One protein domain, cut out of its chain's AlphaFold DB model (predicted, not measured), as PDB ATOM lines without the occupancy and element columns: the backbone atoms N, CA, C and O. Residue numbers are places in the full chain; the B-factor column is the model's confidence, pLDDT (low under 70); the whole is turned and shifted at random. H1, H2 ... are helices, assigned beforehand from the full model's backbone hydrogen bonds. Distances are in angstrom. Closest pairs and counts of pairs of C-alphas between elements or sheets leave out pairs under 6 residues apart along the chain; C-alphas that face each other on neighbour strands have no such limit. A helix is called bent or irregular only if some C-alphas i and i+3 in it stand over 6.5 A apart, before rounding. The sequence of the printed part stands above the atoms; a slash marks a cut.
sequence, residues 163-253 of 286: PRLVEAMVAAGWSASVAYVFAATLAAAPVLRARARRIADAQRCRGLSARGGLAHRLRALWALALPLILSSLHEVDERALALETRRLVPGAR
ATOM      1  N   PRO A 163     -42.871  32.639 -26.999       63.69
ATOM      2  CA  PRO A 163     -41.576  32.907 -27.634       63.69
ATOM      3  C   PRO A 163     -41.615  34.068 -28.641       63.69
ATOM      4  O   PRO A 163     -40.603  34.730 -28.844       63.69
ATOM      5  N   ARG A 164     -42.774  34.367 -29.244       65.56
ATOM      6  CA  ARG A 164     -42.925  35.497 -30.175       65.56
ATOM      7  C   ARG A 164     -42.949  36.841 -29.458       65.56
ATOM      8  O   ARG A 164     -42.460  37.819 -30.013       65.56
ATOM      9  N   LEU A 165     -43.474  36.885 -28.234       65.75
ATOM     10  CA  LEU A 165     -43.440  38.083 -27.393       65.75
ATOM     11  C   LEU A 165     -41.995  38.484 -27.057       65.75
ATOM     12  O   LEU A 165     -41.646  39.657 -27.103       65.75
ATOM     13  N   VAL A 166     -41.133  37.503 -26.801       64.25
ATOM     14  CA  VAL A 166     -39.704  37.735 -26.553       64.25
ATOM     15  C   VAL A 166     -39.008  38.335 -27.769       64.25
ATOM     16  O   VAL A 166     -38.309  39.338 -27.647       64.25
ATOM     17  N   GLU A 167     -39.189  37.722 -28.941       64.88
ATOM     18  CA  GLU A 167     -38.597  38.202 -30.198       64.88
ATOM     19  C   GLU A 167     -39.033  39.643 -30.489       64.88
ATOM     20  O   GLU A 167     -38.221  40.484 -30.872       64.88
ATOM     21  N   ALA A 168     -40.309  39.935 -30.233       65.00
ATOM     22  CA  ALA A 168     -40.899  41.259 -30.324       65.00
ATOM     23  C   ALA A 168     -40.263  42.270 -29.349       65.00
ATOM     24  O   ALA A 168     -39.959  43.389 -29.756       65.00
ATOM     25  N   MET A 169     -40.002  41.889 -28.096       64.56
ATOM     26  CA  MET A 169     -39.350  42.762 -27.106       64.56
ATOM     27  C   MET A 169     -37.892  43.075 -27.457       64.56
ATOM     28  O   MET A 169     -37.458  44.217 -27.318       64.56
ATOM     29  N   VAL A 170     -37.143  42.086 -27.959       64.25
ATOM     30  CA  VAL A 170     -35.774  42.304 -28.459       64.25
ATOM     31  C   VAL A 170     -35.794  43.254 -29.659       64.25
ATOM     32  O   VAL A 170     -34.994  44.186 -29.719       64.25
ATOM     33  N   ALA A 171     -36.727  43.054 -30.597       62.78
ATOM     34  CA  ALA A 171     -36.886  43.916 -31.768       62.78
ATOM     35  C   ALA A 171     -37.317  45.350 -31.404       62.78
ATOM     36  O   ALA A 171     -36.945  46.291 -32.098       62.78
ATOM     37  N   ALA A 172     -38.042  45.529 -30.296       63.25
ATOM     38  CA  ALA A 172     -38.438  46.834 -29.766       63.25
ATOM     39  C   ALA A 172     -37.293  47.611 -29.079       63.25
ATOM     40  O   ALA A 172     -37.517  48.716 -28.593       63.25
ATOM     41  N   GLY A 173     -36.071  47.064 -29.032       60.44
ATOM     42  CA  GLY A 173     -34.889  47.774 -28.531       60.44
ATOM     43  C   GLY A 173     -34.639  47.637 -27.028       60.44
ATOM     44  O   GLY A 173     -33.837  48.390 -26.476       60.44
ATOM     45  N   TRP A 174     -35.285  46.683 -26.351       65.12
ATOM     46  CA  TRP A 174     -34.973  46.378 -24.953       65.12
ATOM     47  C   TRP A 174     -33.545  45.831 -24.829       65.12
ATOM     48  O   TRP A 174     -33.063  45.116 -25.713       65.12
ATOM     49  N   SER A 175     -32.856  46.146 -23.724       69.19
ATOM     50  CA  SER A 175     -31.498  45.639 -23.500       69.19
ATOM     51  C   SER A 175     -31.503  44.106 -23.518       69.19
ATOM     52  O   SER A 175     -32.403  43.459 -22.973       69.19
ATOM     53  N   ALA A 176     -30.500  43.511 -24.169       68.19
ATOM     54  CA  ALA A 176     -30.454  42.067 -24.401       68.19
ATOM     55  C   ALA A 176     -30.577  41.252 -23.101       68.19
ATOM     56  O   ALA A 176     -31.163  40.173 -23.113       68.19
ATOM     57  N   SER A 177     -30.083  41.784 -21.978       71.00
ATOM     58  CA  SER A 177     -30.211  41.171 -20.654       71.00
ATOM     59  C   SER A 177     -31.659  41.125 -20.165       71.00
ATOM     60  O   SER A 177     -32.114  40.073 -19.728       71.00
ATOM     61  N   VAL A 178     -32.410  42.227 -20.274       74.06
ATOM     62  CA  VAL A 178     -33.811  42.276 -19.818       74.06
ATOM     63  C   VAL A 178     -34.682  41.390 -20.701       74.06
ATOM     64  O   VAL A 178     -35.476  40.596 -20.195       74.06
ATOM     65  N   ALA A 179     -34.491  41.463 -22.018       73.44
ATOM     66  CA  ALA A 179     -35.218  40.609 -22.944       73.44
ATOM     67  C   ALA A 179     -34.895  39.121 -22.724       73.44
ATOM     68  O   ALA A 179     -35.800  38.290 -22.768       73.44
ATOM     69  N   TYR A 180     -33.635  38.783 -22.417       76.06
ATOM     70  CA  TYR A 180     -33.230  37.423 -22.061       76.06
ATOM     71  C   TYR A 180     -33.883  36.938 -20.764       76.06
ATOM     72  O   TYR A 180     -34.433  35.840 -20.751       76.06
ATOM     73  N   VAL A 181     -33.871  37.736 -19.691       81.62
ATOM     74  CA  VAL A 181     -34.512  37.363 -18.417       81.62
ATOM     75  C   VAL A 181     -36.002  37.118 -18.630       81.62
ATOM     76  O   VAL A 181     -36.527  36.085 -18.213       81.62
ATOM     77  N   PHE A 182     -36.679  38.011 -19.351       78.19
ATOM     78  CA  PHE A 182     -38.101  37.856 -19.644       78.19
ATOM     79  C   PHE A 182     -38.377  36.581 -20.455       78.19
ATOM     80  O   PHE A 182     -39.262  35.791 -20.118       78.19
ATOM     81  N   ALA A 183     -37.550  36.317 -21.470       74.31
ATOM     82  CA  ALA A 183     -37.617  35.103 -22.274       74.31
ATOM     83  C   ALA A 183     -37.416  33.827 -21.474       74.31
ATOM     84  O   ALA A 183     -38.197  32.882 -21.595       74.31
ATOM     85  N   ALA A 184     -36.362  33.810 -20.665       78.12
ATOM     86  CA  ALA A 184     -36.011  32.694 -19.815       78.12
ATOM     87  C   ALA A 184     -37.157  32.395 -18.849       78.12
ATOM     88  O   ALA A 184     -37.522  31.236 -18.685       78.12
ATOM     89  N   THR A 185     -37.792  33.430 -18.296       83.38
ATOM     90  CA  THR A 185     -38.929  33.286 -17.378       83.38
ATOM     91  C   THR A 185     -40.136  32.645 -18.070       83.38
ATOM     92  O   THR A 185     -40.676  31.647 -17.585       83.38
ATOM     93  N   LEU A 186     -40.531  33.156 -19.244       79.81
ATOM     94  CA  LEU A 186     -41.648  32.604 -20.019       79.81
ATOM     95  C   LEU A 186     -41.394  31.157 -20.463       79.81
ATOM     96  O   LEU A 186     -42.298  30.321 -20.411       79.81
ATOM     97  N   ALA A 187     -40.165  30.846 -20.877       78.62
ATOM     98  CA  ALA A 187     -39.772  29.505 -21.296       78.62
ATOM     99  C   ALA A 187     -39.625  28.527 -20.115       78.62
ATOM    100  O   ALA A 187     -39.894  27.333 -20.266       78.62
ATOM    101  N   ALA A 188     -39.238  29.012 -18.931       80.44
ATOM    102  CA  ALA A 188     -39.070  28.190 -17.737       80.44
ATOM    103  C   ALA A 188     -40.409  27.693 -17.178       80.44
ATOM    104  O   ALA A 188     -40.484  26.564 -16.694       80.44
ATOM    105  N   ALA A 189     -41.483  28.482 -17.279       83.25
ATOM    106  CA  ALA A 189     -42.791  28.141 -16.717       83.25
ATOM    107  C   ALA A 189     -43.323  26.736 -17.104       83.25
ATOM    108  O   ALA A 189     -43.643  25.954 -16.200       83.25
ATOM    109  N   PRO A 190     -43.421  26.345 -18.395       81.19
ATOM    110  CA  PRO A 190     -43.892  25.007 -18.764       81.19
ATOM    111  C   PRO A 190     -42.944  23.891 -18.303       81.19
ATOM    112  O   PRO A 190     -43.405  22.833 -17.869       81.19
ATOM    113  N   VAL A 191     -41.629  24.129 -18.342       84.31
ATOM    114  CA  VAL A 191     -40.609  23.156 -17.919       84.31
ATOM    115  C   VAL A 191     -40.699  22.897 -16.415       84.31
ATOM    116  O   VAL A 191     -40.763  21.741 -15.987       84.31
ATOM    117  N   LEU A 192     -40.778  23.962 -15.616       85.75
ATOM    118  CA  LEU A 192     -40.931  23.887 -14.165       85.75
ATOM    119  C   LEU A 192     -42.231  23.182 -13.781       85.75
ATOM    120  O   LEU A 192     -42.210  22.313 -12.915       85.75
ATOM    121  N   ARG A 193     -43.347  23.457 -14.473       86.56
ATOM    122  CA  ARG A 193     -44.618  22.742 -14.253       86.56
ATOM    123  C   ARG A 193     -44.491  21.242 -14.515       86.56
ATOM    124  O   ARG A 193     -44.969  20.438 -13.715       86.56
ATOM    125  N   ALA A 194     -43.844  20.847 -15.609       88.56
ATOM    126  CA  ALA A 194     -43.646  19.436 -15.935       88.56
ATOM    127  C   ALA A 194     -42.738  18.723 -14.917       88.56
ATOM    128  O   ALA A 194     -42.975  17.563 -14.578       88.56
ATOM    129  N   ARG A 195     -41.705  19.405 -14.405       86.50
ATOM    130  CA  ARG A 195     -40.844  18.874 -13.334       86.50
ATOM    131  C   ARG A 195     -41.579  18.788 -12.000       86.50
ATOM    132  O   ARG A 195     -41.522  17.744 -11.364       86.50
ATOM    133  N   ALA A 196     -42.325  19.826 -11.624       87.06
ATOM    134  CA  ALA A 196     -43.146  19.844 -10.416       87.06
ATOM    135  C   ALA A 196     -44.119  18.660 -10.375       87.06
ATOM    136  O   ALA A 196     -44.239  18.009  -9.344       87.06
ATOM    137  N   ARG A 197     -44.762  18.336 -11.508       89.62
ATOM    138  CA  ARG A 197     -45.629  17.152 -11.634       89.62
ATOM    139  C   ARG A 197     -44.866  15.853 -11.380       89.62
ATOM    140  O   ARG A 197     -45.268  15.091 -10.514       89.62
ATOM    141  N   ARG A 198     -43.720  15.652 -12.041       88.44
ATOM    142  CA  ARG A 198     -42.879  14.457 -11.837       88.44
ATOM    143  C   ARG A 198     -42.409  14.299 -10.390       88.44
ATOM    144  O   ARG A 198     -42.451  13.197  -9.854       88.44
ATOM    145  N   ILE A 199     -41.992  15.392  -9.752       87.69
ATOM    146  CA  ILE A 199     -41.603  15.389  -8.335       87.69
ATOM    147  C   ILE A 199     -42.821  15.063  -7.466       87.69
ATOM    148  O   ILE A 199     -42.721  14.222  -6.580       87.69
ATOM    149  N   ALA A 200     -43.976  15.671  -7.740       87.12
ATOM    150  CA  ALA A 200     -45.208  15.389  -7.012       87.12
ATOM    151  C   ALA A 200     -45.624  13.922  -7.115       87.12
ATOM    152  O   ALA A 200     -46.014  13.339  -6.110       87.12
ATOM    153  N   ASP A 201     -45.506  13.314  -8.290       88.31
ATOM    154  CA  ASP A 201     -45.847  11.908  -8.495       88.31
ATOM    155  C   ASP A 201     -44.859  10.986  -7.761       88.31
ATOM    156  O   ASP A 201     -45.279  10.081  -7.042       88.31
ATOM    157  N   ALA A 202     -43.555  11.284  -7.815       88.75
ATOM    158  CA  ALA A 202     -42.538  10.551  -7.056       88.75
ATOM    159  C   ALA A 202     -42.751  10.651  -5.536       88.75
ATOM    160  O   ALA A 202     -42.569   9.674  -4.809       88.75
ATOM    161  N   GLN A 203     -43.152  11.824  -5.042       85.56
ATOM    162  CA  GLN A 203     -43.468  12.006  -3.630       85.56
ATOM    163  C   GLN A 203     -44.773  11.302  -3.235       85.56
ATOM    164  O   GLN A 203     -44.832  10.711  -2.161       85.56
ATOM    165  N   ARG A 204     -45.794  11.257  -4.103       85.81
ATOM    166  CA  ARG A 204     -47.003  10.450  -3.852       85.81
ATOM    167  C   ARG A 204     -46.668   8.972  -3.661       85.81
ATOM    168  O   ARG A 204     -47.197   8.359  -2.739       85.81
ATOM    169  N   CYS A 205     -45.738   8.421  -4.445       88.19
ATOM    170  CA  CYS A 205     -45.235   7.057  -4.242       88.19
ATOM    171  C   CYS A 205     -44.531   6.869  -2.886       88.19
ATOM    172  O   CYS A 205     -44.527   5.768  -2.348       88.19
ATOM    173  N   ARG A 206     -43.969   7.938  -2.306       84.62
ATOM    174  CA  ARG A 206     -43.364   7.952  -0.960       84.62
ATOM    175  C   ARG A 206     -44.382   8.194   0.165       84.62
ATOM    176  O   ARG A 206     -43.986   8.445   1.299       84.62
ATOM    177  N   GLY A 207     -45.680   8.132  -0.136       82.81
ATOM    178  CA  GLY A 207     -46.757   8.298   0.841       82.81
ATOM    179  C   GLY A 207     -47.167   9.751   1.086       82.81
ATOM    180  O   GLY A 207     -47.910  10.026   2.025       82.81
ATOM    181  N   LEU A 208     -46.712  10.693   0.252       80.38
ATOM    182  CA  LEU A 208     -47.108  12.094   0.360       80.38
ATOM    183  C   LEU A 208     -48.557  12.252  -0.130       80.38
ATOM    184  O   LEU A 208     -48.833  12.279  -1.332       80.38
ATOM    185  N   SER A 209     -49.501  12.318   0.809       75.06
ATOM    186  CA  SER A 209     -50.922  12.506   0.528       75.06
ATOM    187  C   SER A 209     -51.281  13.996   0.568       75.06
ATOM    188  O   SER A 209     -50.978  14.727   1.503       75.06
ATOM    189  N   ALA A 210     -51.967  14.482  -0.469       68.25
ATOM    190  CA  ALA A 210     -52.481  15.857  -0.502       68.25
ATOM    191  C   ALA A 210     -53.786  16.030   0.306       68.25
ATOM    192  O   ALA A 210     -54.423  17.082   0.238       68.25
ATOM    193  N   ARG A 211     -54.209  14.986   1.031       65.00
ATOM    194  CA  ARG A 211     -55.442  14.947   1.821       65.00
ATOM    195  C   ARG A 211     -55.081  15.171   3.288       65.00
ATOM    196  O   ARG A 211     -54.394  14.349   3.880       65.00
ATOM    197  N   GLY A 212     -55.515  16.295   3.848       72.81
ATOM    198  CA  GLY A 212     -55.261  16.679   5.236       72.81
ATOM    199  C   GLY A 212     -55.539  18.164   5.481       72.81
ATOM    200  O   GLY A 212     -55.834  18.910   4.545       72.81
ATOM    201  N   GLY A 213     -55.429  18.593   6.742       87.19
ATOM    202  CA  GLY A 213     -55.575  19.998   7.137       87.19
ATOM    203  C   GLY A 213     -54.499  20.917   6.538       87.19
ATOM    204  O   GLY A 213     -53.493  20.458   5.991       87.19
ATOM    205  N   LEU A 214     -54.694  22.235   6.662       83.56
ATOM    206  CA  LEU A 214     -53.817  23.265   6.078       83.56
ATOM    207  C   LEU A 214     -52.329  23.070   6.422       83.56
ATOM    208  O   LEU A 214     -51.484  23.176   5.535       83.56
ATOM    209  N   ALA A 215     -52.007  22.690   7.663       83.88
ATOM    210  CA  ALA A 215     -50.632  22.424   8.095       83.88
ATOM    211  C   ALA A 215     -49.979  21.246   7.344       83.88
ATOM    212  O   ALA A 215     -48.810  21.315   6.960       83.88
ATOM    213  N   HIS A 216     -50.742  20.182   7.063       81.94
ATOM    214  CA  HIS A 216     -50.249  19.036   6.296       81.94
ATOM    215  C   HIS A 216     -49.977  19.426   4.837       81.94
ATOM    216  O   HIS A 216     -48.951  19.048   4.272       81.94
ATOM    217  N   ARG A 217     -50.850  20.259   4.250       83.69
ATOM    218  CA  ARG A 217     -50.669  20.801   2.894       83.69
ATOM    219  C   ARG A 217     -49.450  21.720   2.807       83.69
ATOM    220  O   ARG A 217     -48.722  21.645   1.823       83.69
ATOM    221  N   LEU A 218     -49.185  22.528   3.837       85.31
ATOM    222  CA  LEU A 218     -48.000  23.392   3.892       85.31
ATOM    223  C   LEU A 218     -46.705  22.574   3.958       85.31
ATOM    224  O   LEU A 218     -45.750  22.852   3.234       85.31
ATOM    225  N   ARG A 219     -46.681  21.522   4.785       83.75
ATOM    226  CA  ARG A 219     -45.520  20.626   4.893       83.75
ATOM    227  C   ARG A 219     -45.280  19.852   3.595       83.75
ATOM    228  O   ARG A 219     -44.136  19.703   3.170       83.75
ATOM    229  N   ALA A 220     -46.355  19.415   2.940       83.69
ATOM    230  CA  ALA A 220     -46.305  18.798   1.619       83.69
ATOM    231  C   ALA A 220     -45.772  19.760   0.547       83.69
ATOM    232  O   ALA A 220     -44.950  19.365  -0.277       83.69
ATOM    233  N   LEU A 221     -46.195  21.027   0.585       86.00
ATOM    234  CA  LEU A 221     -45.699  22.066  -0.312       86.00
ATOM    235  C   LEU A 221     -44.190  22.264  -0.135       86.00
ATOM    236  O   LEU A 221     -43.465  22.253  -1.124       86.00
ATOM    237  N   TRP A 222     -43.708  22.364   1.105       87.38
ATOM    238  CA  TRP A 222     -42.277  22.489   1.400       87.38
ATOM    239  C   TRP A 222     -41.456  21.295   0.902       87.38
ATOM    240  O   TRP A 222     -40.409  21.485   0.282       87.38
ATOM    241  N   ALA A 223     -41.956  20.070   1.089       85.06
ATOM    242  CA  ALA A 223     -41.303  18.855   0.600       85.06
ATOM    243  C   ALA A 223     -41.206  18.785  -0.940       85.06
ATOM    244  O   ALA A 223     -40.314  18.121  -1.467       85.06
ATOM    245  N   LEU A 224     -42.102  19.468  -1.662       87.31
ATOM    246  CA  LEU A 224     -42.093  19.575  -3.128       87.31
ATOM    247  C   LEU A 224     -41.283  20.773  -3.632       87.31
ATOM    248  O   LEU A 224     -40.604  20.671  -4.655       87.31
ATOM    249  N   ALA A 225     -41.358  21.899  -2.925       88.19
ATOM    250  CA  ALA A 225     -40.678  23.134  -3.284       88.19
ATOM    251  C   ALA A 225     -39.161  22.984  -3.166       88.19
ATOM    252  O   ALA A 225     -38.443  23.391  -4.074       88.19
ATOM    253  N   LEU A 226     -38.670  22.344  -2.100       90.25
ATOM    254  CA  LEU A 226     -37.235  22.242  -1.840       90.25
ATOM    255  C   LEU A 226     -36.462  21.507  -2.963       90.25
ATOM    256  O   LEU A 226     -35.511  22.088  -3.488       90.25
ATOM    257  N   PRO A 227     -36.872  20.307  -3.431       88.56
ATOM    258  CA  PRO A 227     -36.219  19.651  -4.570       88.56
ATOM    259  C   PRO A 227     -36.301  20.460  -5.869       88.56
ATOM    260  O   PRO A 227     -35.379  20.428  -6.683       88.56
ATOM    261  N   LEU A 228     -37.408  21.177  -6.078       89.69
ATOM    262  CA  LEU A 228     -37.623  21.969  -7.284       89.69
ATOM    263  C   LEU A 228     -36.721  23.208  -7.313       89.69
ATOM    264  O   LEU A 228     -36.119  23.488  -8.348       89.69
ATOM    265  N   ILE A 229     -36.579  23.899  -6.178       91.06
ATOM    266  CA  ILE A 229     -35.698  25.062  -6.026       91.06
ATOM    267  C   ILE A 229     -34.243  24.643  -6.237       91.06
ATOM    268  O   ILE A 229     -33.571  25.228  -7.083       91.06
ATOM    269  N   LEU A 230     -33.781  23.587  -5.557       90.75
ATOM    270  CA  LEU A 230     -32.409  23.084  -5.703       90.75
ATOM    271  C   LEU A 230     -32.097  22.694  -7.155       90.75
ATOM    272  O   LEU A 230     -31.056  23.069  -7.689       90.75
ATOM    273  N   SER A 231     -33.027  22.006  -7.824       87.00
ATOM    274  CA  SER A 231     -32.875  21.661  -9.240       87.00
ATOM    275  C   SER A 231     -32.859  22.892 -10.150       87.00
ATOM    276  O   SER A 231     -32.156  22.880 -11.158       87.00
ATOM    277  N   SER A 232     -33.629  23.937  -9.830       87.81
ATOM    278  CA  SER A 232     -33.650  25.167 -10.625       87.81
ATOM    279  C   SER A 232     -32.394  26.017 -10.438       87.81
ATOM    280  O   SER A 232     -31.918  26.575 -11.418       87.81
ATOM    281  N   LEU A 233     -31.829  26.067  -9.224       90.12
ATOM    282  CA  LEU A 233     -30.576  26.773  -8.945       90.12
ATOM    283  C   LEU A 233     -29.429  26.167  -9.751       90.12
ATOM    284  O   LEU A 233     -28.775  26.876 -10.504       90.12
ATOM    285  N   HIS A 234     -29.284  24.842  -9.700       90.31
ATOM    286  CA  HIS A 234     -28.249  24.148 -10.461       90.31
ATOM    287  C   HIS A 234     -28.356  24.398 -11.977       90.31
ATOM    288  O   HIS A 234     -27.360  24.648 -12.646       90.31
ATOM    289  N   GLU A 235     -29.574  24.392 -12.527       88.38
ATOM    290  CA  GLU A 235     -29.795  24.682 -13.949       88.38
ATOM    291  C   GLU A 235     -29.492  26.146 -14.311       88.38
ATOM    292  O   GLU A 235     -29.053  26.435 -15.427       88.38
ATOM    293  N   VAL A 236     -29.754  27.087 -13.400       88.56
ATOM    294  CA  VAL A 236     -29.395  28.498 -13.588       88.56
ATOM    295  C   VAL A 236     -27.878  28.665 -13.562       88.56
ATOM    296  O   VAL A 236     -27.363  29.359 -14.434       88.56
ATOM    297  N   ASP A 237     -27.172  27.983 -12.661       91.25
ATOM    298  CA  ASP A 237     -25.708  28.013 -12.583       91.25
ATOM    299  C   ASP A 237     -25.066  27.448 -13.859       91.25
ATOM    300  O   ASP A 237     -24.220  28.100 -14.473       91.25
ATOM    301  N   GLU A 238     -25.525  26.284 -14.335       91.56
ATOM    302  CA  GLU A 238     -25.060  25.703 -15.603       91.56
ATOM    303  C   GLU A 238     -25.296  26.652 -16.786       91.56
ATOM    304  O   GLU A 238     -24.440  26.809 -17.663       91.56
ATOM    305  N   ARG A 239     -26.459  27.315 -16.821       87.75
ATOM    306  CA  ARG A 239     -26.771  28.302 -17.860       87.75
ATOM    307  C   ARG A 239     -25.915  29.554 -17.737       87.75
ATOM    308  O   ARG A 239     -25.481  30.051 -18.771       87.75
ATOM    309  N   ALA A 240     -25.663  30.056 -16.533       87.81
ATOM    310  CA  ALA A 240     -24.809  31.218 -16.307       87.81
ATOM    311  C   ALA A 240     -23.385  30.946 -16.811       87.81
ATOM    312  O   ALA A 240     -22.888  31.688 -17.657       87.81
ATOM    313  N   LEU A 241     -22.803  29.803 -16.438       88.50
ATOM    314  CA  LEU A 241     -21.503  29.337 -16.935       88.50
ATOM    315  C   LEU A 241     -21.485  29.200 -18.471       88.50
ATOM    316  O   LEU A 241     -20.562  29.649 -19.158       88.50
ATOM    317  N   ALA A 242     -22.537  28.621 -19.058       88.81
ATOM    318  CA  ALA A 242     -22.660  28.497 -20.512       88.81
ATOM    319  C   ALA A 242     -22.794  29.858 -21.226       88.81
ATOM    320  O   ALA A 242     -22.376  30.011 -22.376       88.81
ATOM    321  N   LEU A 243     -23.389  30.857 -20.577       86.56
ATOM    322  CA  LEU A 243     -23.508  32.212 -21.108       86.56
ATOM    323  C   LEU A 243     -22.198  32.992 -20.983       86.56
ATOM    324  O   LEU A 243     -21.825  33.690 -21.928       86.56
ATOM    325  N   GLU A 244     -21.474  32.835 -19.878       86.12
ATOM    326  CA  GLU A 244     -20.146  33.416 -19.666       86.12
ATOM    327  C   GLU A 244     -19.143  32.900 -20.701       86.12
ATOM    328  O   GLU A 244     -18.468  33.691 -21.365       86.12
ATOM    329  N   THR A 245     -19.129  31.586 -20.954       89.62
ATOM    330  CA  THR A 245     -18.290  30.983 -22.010       89.62
ATOM    331  C   THR A 245     -18.654  31.479 -23.414       89.62
ATOM    332  O   THR A 245     -17.782  31.628 -24.270       89.62
ATOM    333  N   ARG A 246     -19.927  31.823 -23.656       82.31
ATOM    334  CA  ARG A 246     -20.406  32.455 -24.903       82.31
ATOM    335  C   ARG A 246     -20.224  33.979 -24.928       82.31
ATOM    336  O   ARG A 246     -20.722  34.633 -25.848       82.31
ATOM    337  N   ARG A 247     -19.509  34.550 -23.949       80.50
ATOM    338  CA  ARG A 247     -19.287  35.993 -23.756       80.50
ATOM    339  C   ARG A 247     -20.587  36.798 -23.740       80.50
ATOM    340  O   ARG A 247     -20.685  37.854 -24.374       80.50
ATOM    341  N   LEU A 248     -21.622  36.322 -23.046       73.88
ATOM    342  CA  LEU A 248     -22.851  37.092 -22.859       73.88
ATOM    343  C   LEU A 248     -22.625  38.273 -21.891       73.88
ATOM    344  O   LEU A 248     -23.013  38.219 -20.736       73.88
ATOM    345  N   VAL A 249     -22.002  39.352 -22.373       72.88
ATOM    346  CA  VAL A 249     -21.743  40.560 -21.573       72.88
ATOM    347  C   VAL A 249     -22.985  41.472 -21.543       72.88
ATOM    348  O   VAL A 249     -23.572  41.715 -22.609       72.88
ATOM    349  N   PRO A 250     -23.397  41.987 -20.368       67.12
ATOM    350  CA  PRO A 250     -24.423  43.024 -20.257       67.12
ATOM    351  C   PRO A 250     -24.036  44.289 -21.041       67.12
ATOM    352  O   PRO A 250     -22.894  44.727 -20.996       67.12
ATOM    353  N   GLY A 251     -24.981  44.889 -21.771       62.97
ATOM    354  CA  GLY A 251     -24.767  46.170 -22.467       62.97
ATOM    355  C   GLY A 251     -24.139  46.093 -23.868       62.97
ATOM    356  O   GLY A 251     -24.110  47.099 -24.572       62.97
ATOM    357  N   ALA A 252     -23.708  44.918 -24.335       64.62
ATOM    358  CA  ALA A 252     -23.227  44.764 -25.708       64.62
ATOM    359  C   ALA A 252     -24.388  44.827 -26.723       64.62
ATOM    360  O   ALA A 252     -25.366  44.078 -26.608       64.62
ATOM    361  N   ARG A 253     -24.271  45.680 -27.754       58.69
ATOM    362  CA  ARG A 253     -25.201  45.680 -28.899       58.69
ATOM    363  C   ARG A 253     -25.095  44.339 -29.624       58.69
ATOM    364  O   ARG A 253     -24.019  43.957 -30.074       58.69
TER     365      ARG A 253
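AT A GLANCE: This is residues 163 to 253 of the 286 residues of an uncharacterized protein of Gemmatimonadetes bacterium (UniProt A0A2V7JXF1). Two long helices, the bent H2 and the straighter H3, run opposite ways and meet at one place, where H2b touches residues 224 to 228 of H3, then spread apart into a loose, open frame. The short H1 folds back side by side along H2a, while residues 233 to 239 and 241 to 247 stick out free. The printed part has 91 residues with three named helices, in the order H1, H2, H3, and no named strand; its class is all helix. It is only just loose, close to extended, with a radius of gyration of the C-alphas of 17.8 A and spans of 53 by 26 by 19 A.

IN THESE COORDINATES: H1 covers residues 163 to 171, beginning at C-alpha 163 (-41.576, 32.907, -27.634). H2, residues 176 to 205, was assigned as one helix by its hydrogen bonds but is bent: C-alphas 187 and 190 are 6.6 A apart. Its arms are H2a, residues 176 to 187, 15.9 A long, and H2b, residues 190 to 205, 23.1 A long. H3, residues 214 to 245, is 45.9 A long and ends at C-alpha 245 (-18.290, 30.983, -22.010). H3 is neither bent nor irregular, but only just: C-alphas 224 and 227 are 6.0 A apart.

HOW THE PARTS SIT: H1 and H2a form a helical hairpin and touch, their closest C-alphas, those of Val 166 and Ala 183, 5.4 A apart. They run opposite ways at a shallow tilt of 8 degrees. H2a and H2b stand at a steep tilt of 40 degrees. H2b touches H3, which meets it with residues 224 to 228 alone; the closest C-alphas, those of Ala 200 and Leu 224, are 6.5 A apart. They run opposite ways at a steep tilt of 45 degrees. H1 and H3 are apart, as are H2a and H3. Every O i to N i+4 pair is within hydrogen-bond range in H1, H2a and H2b, and 26 of 28 in H3.

THE WHOLE: The C-alphas farthest apart, those of Gly 212 and Arg 253, are 53.9 A apart. The printed part has no cut; the link from H1 to H2 is tight and that from H2 to H3 short. The mean pLDDT of the printed part is 80.1, with residues 163 to 176, 210 to 211 and 250 to 253 under 70.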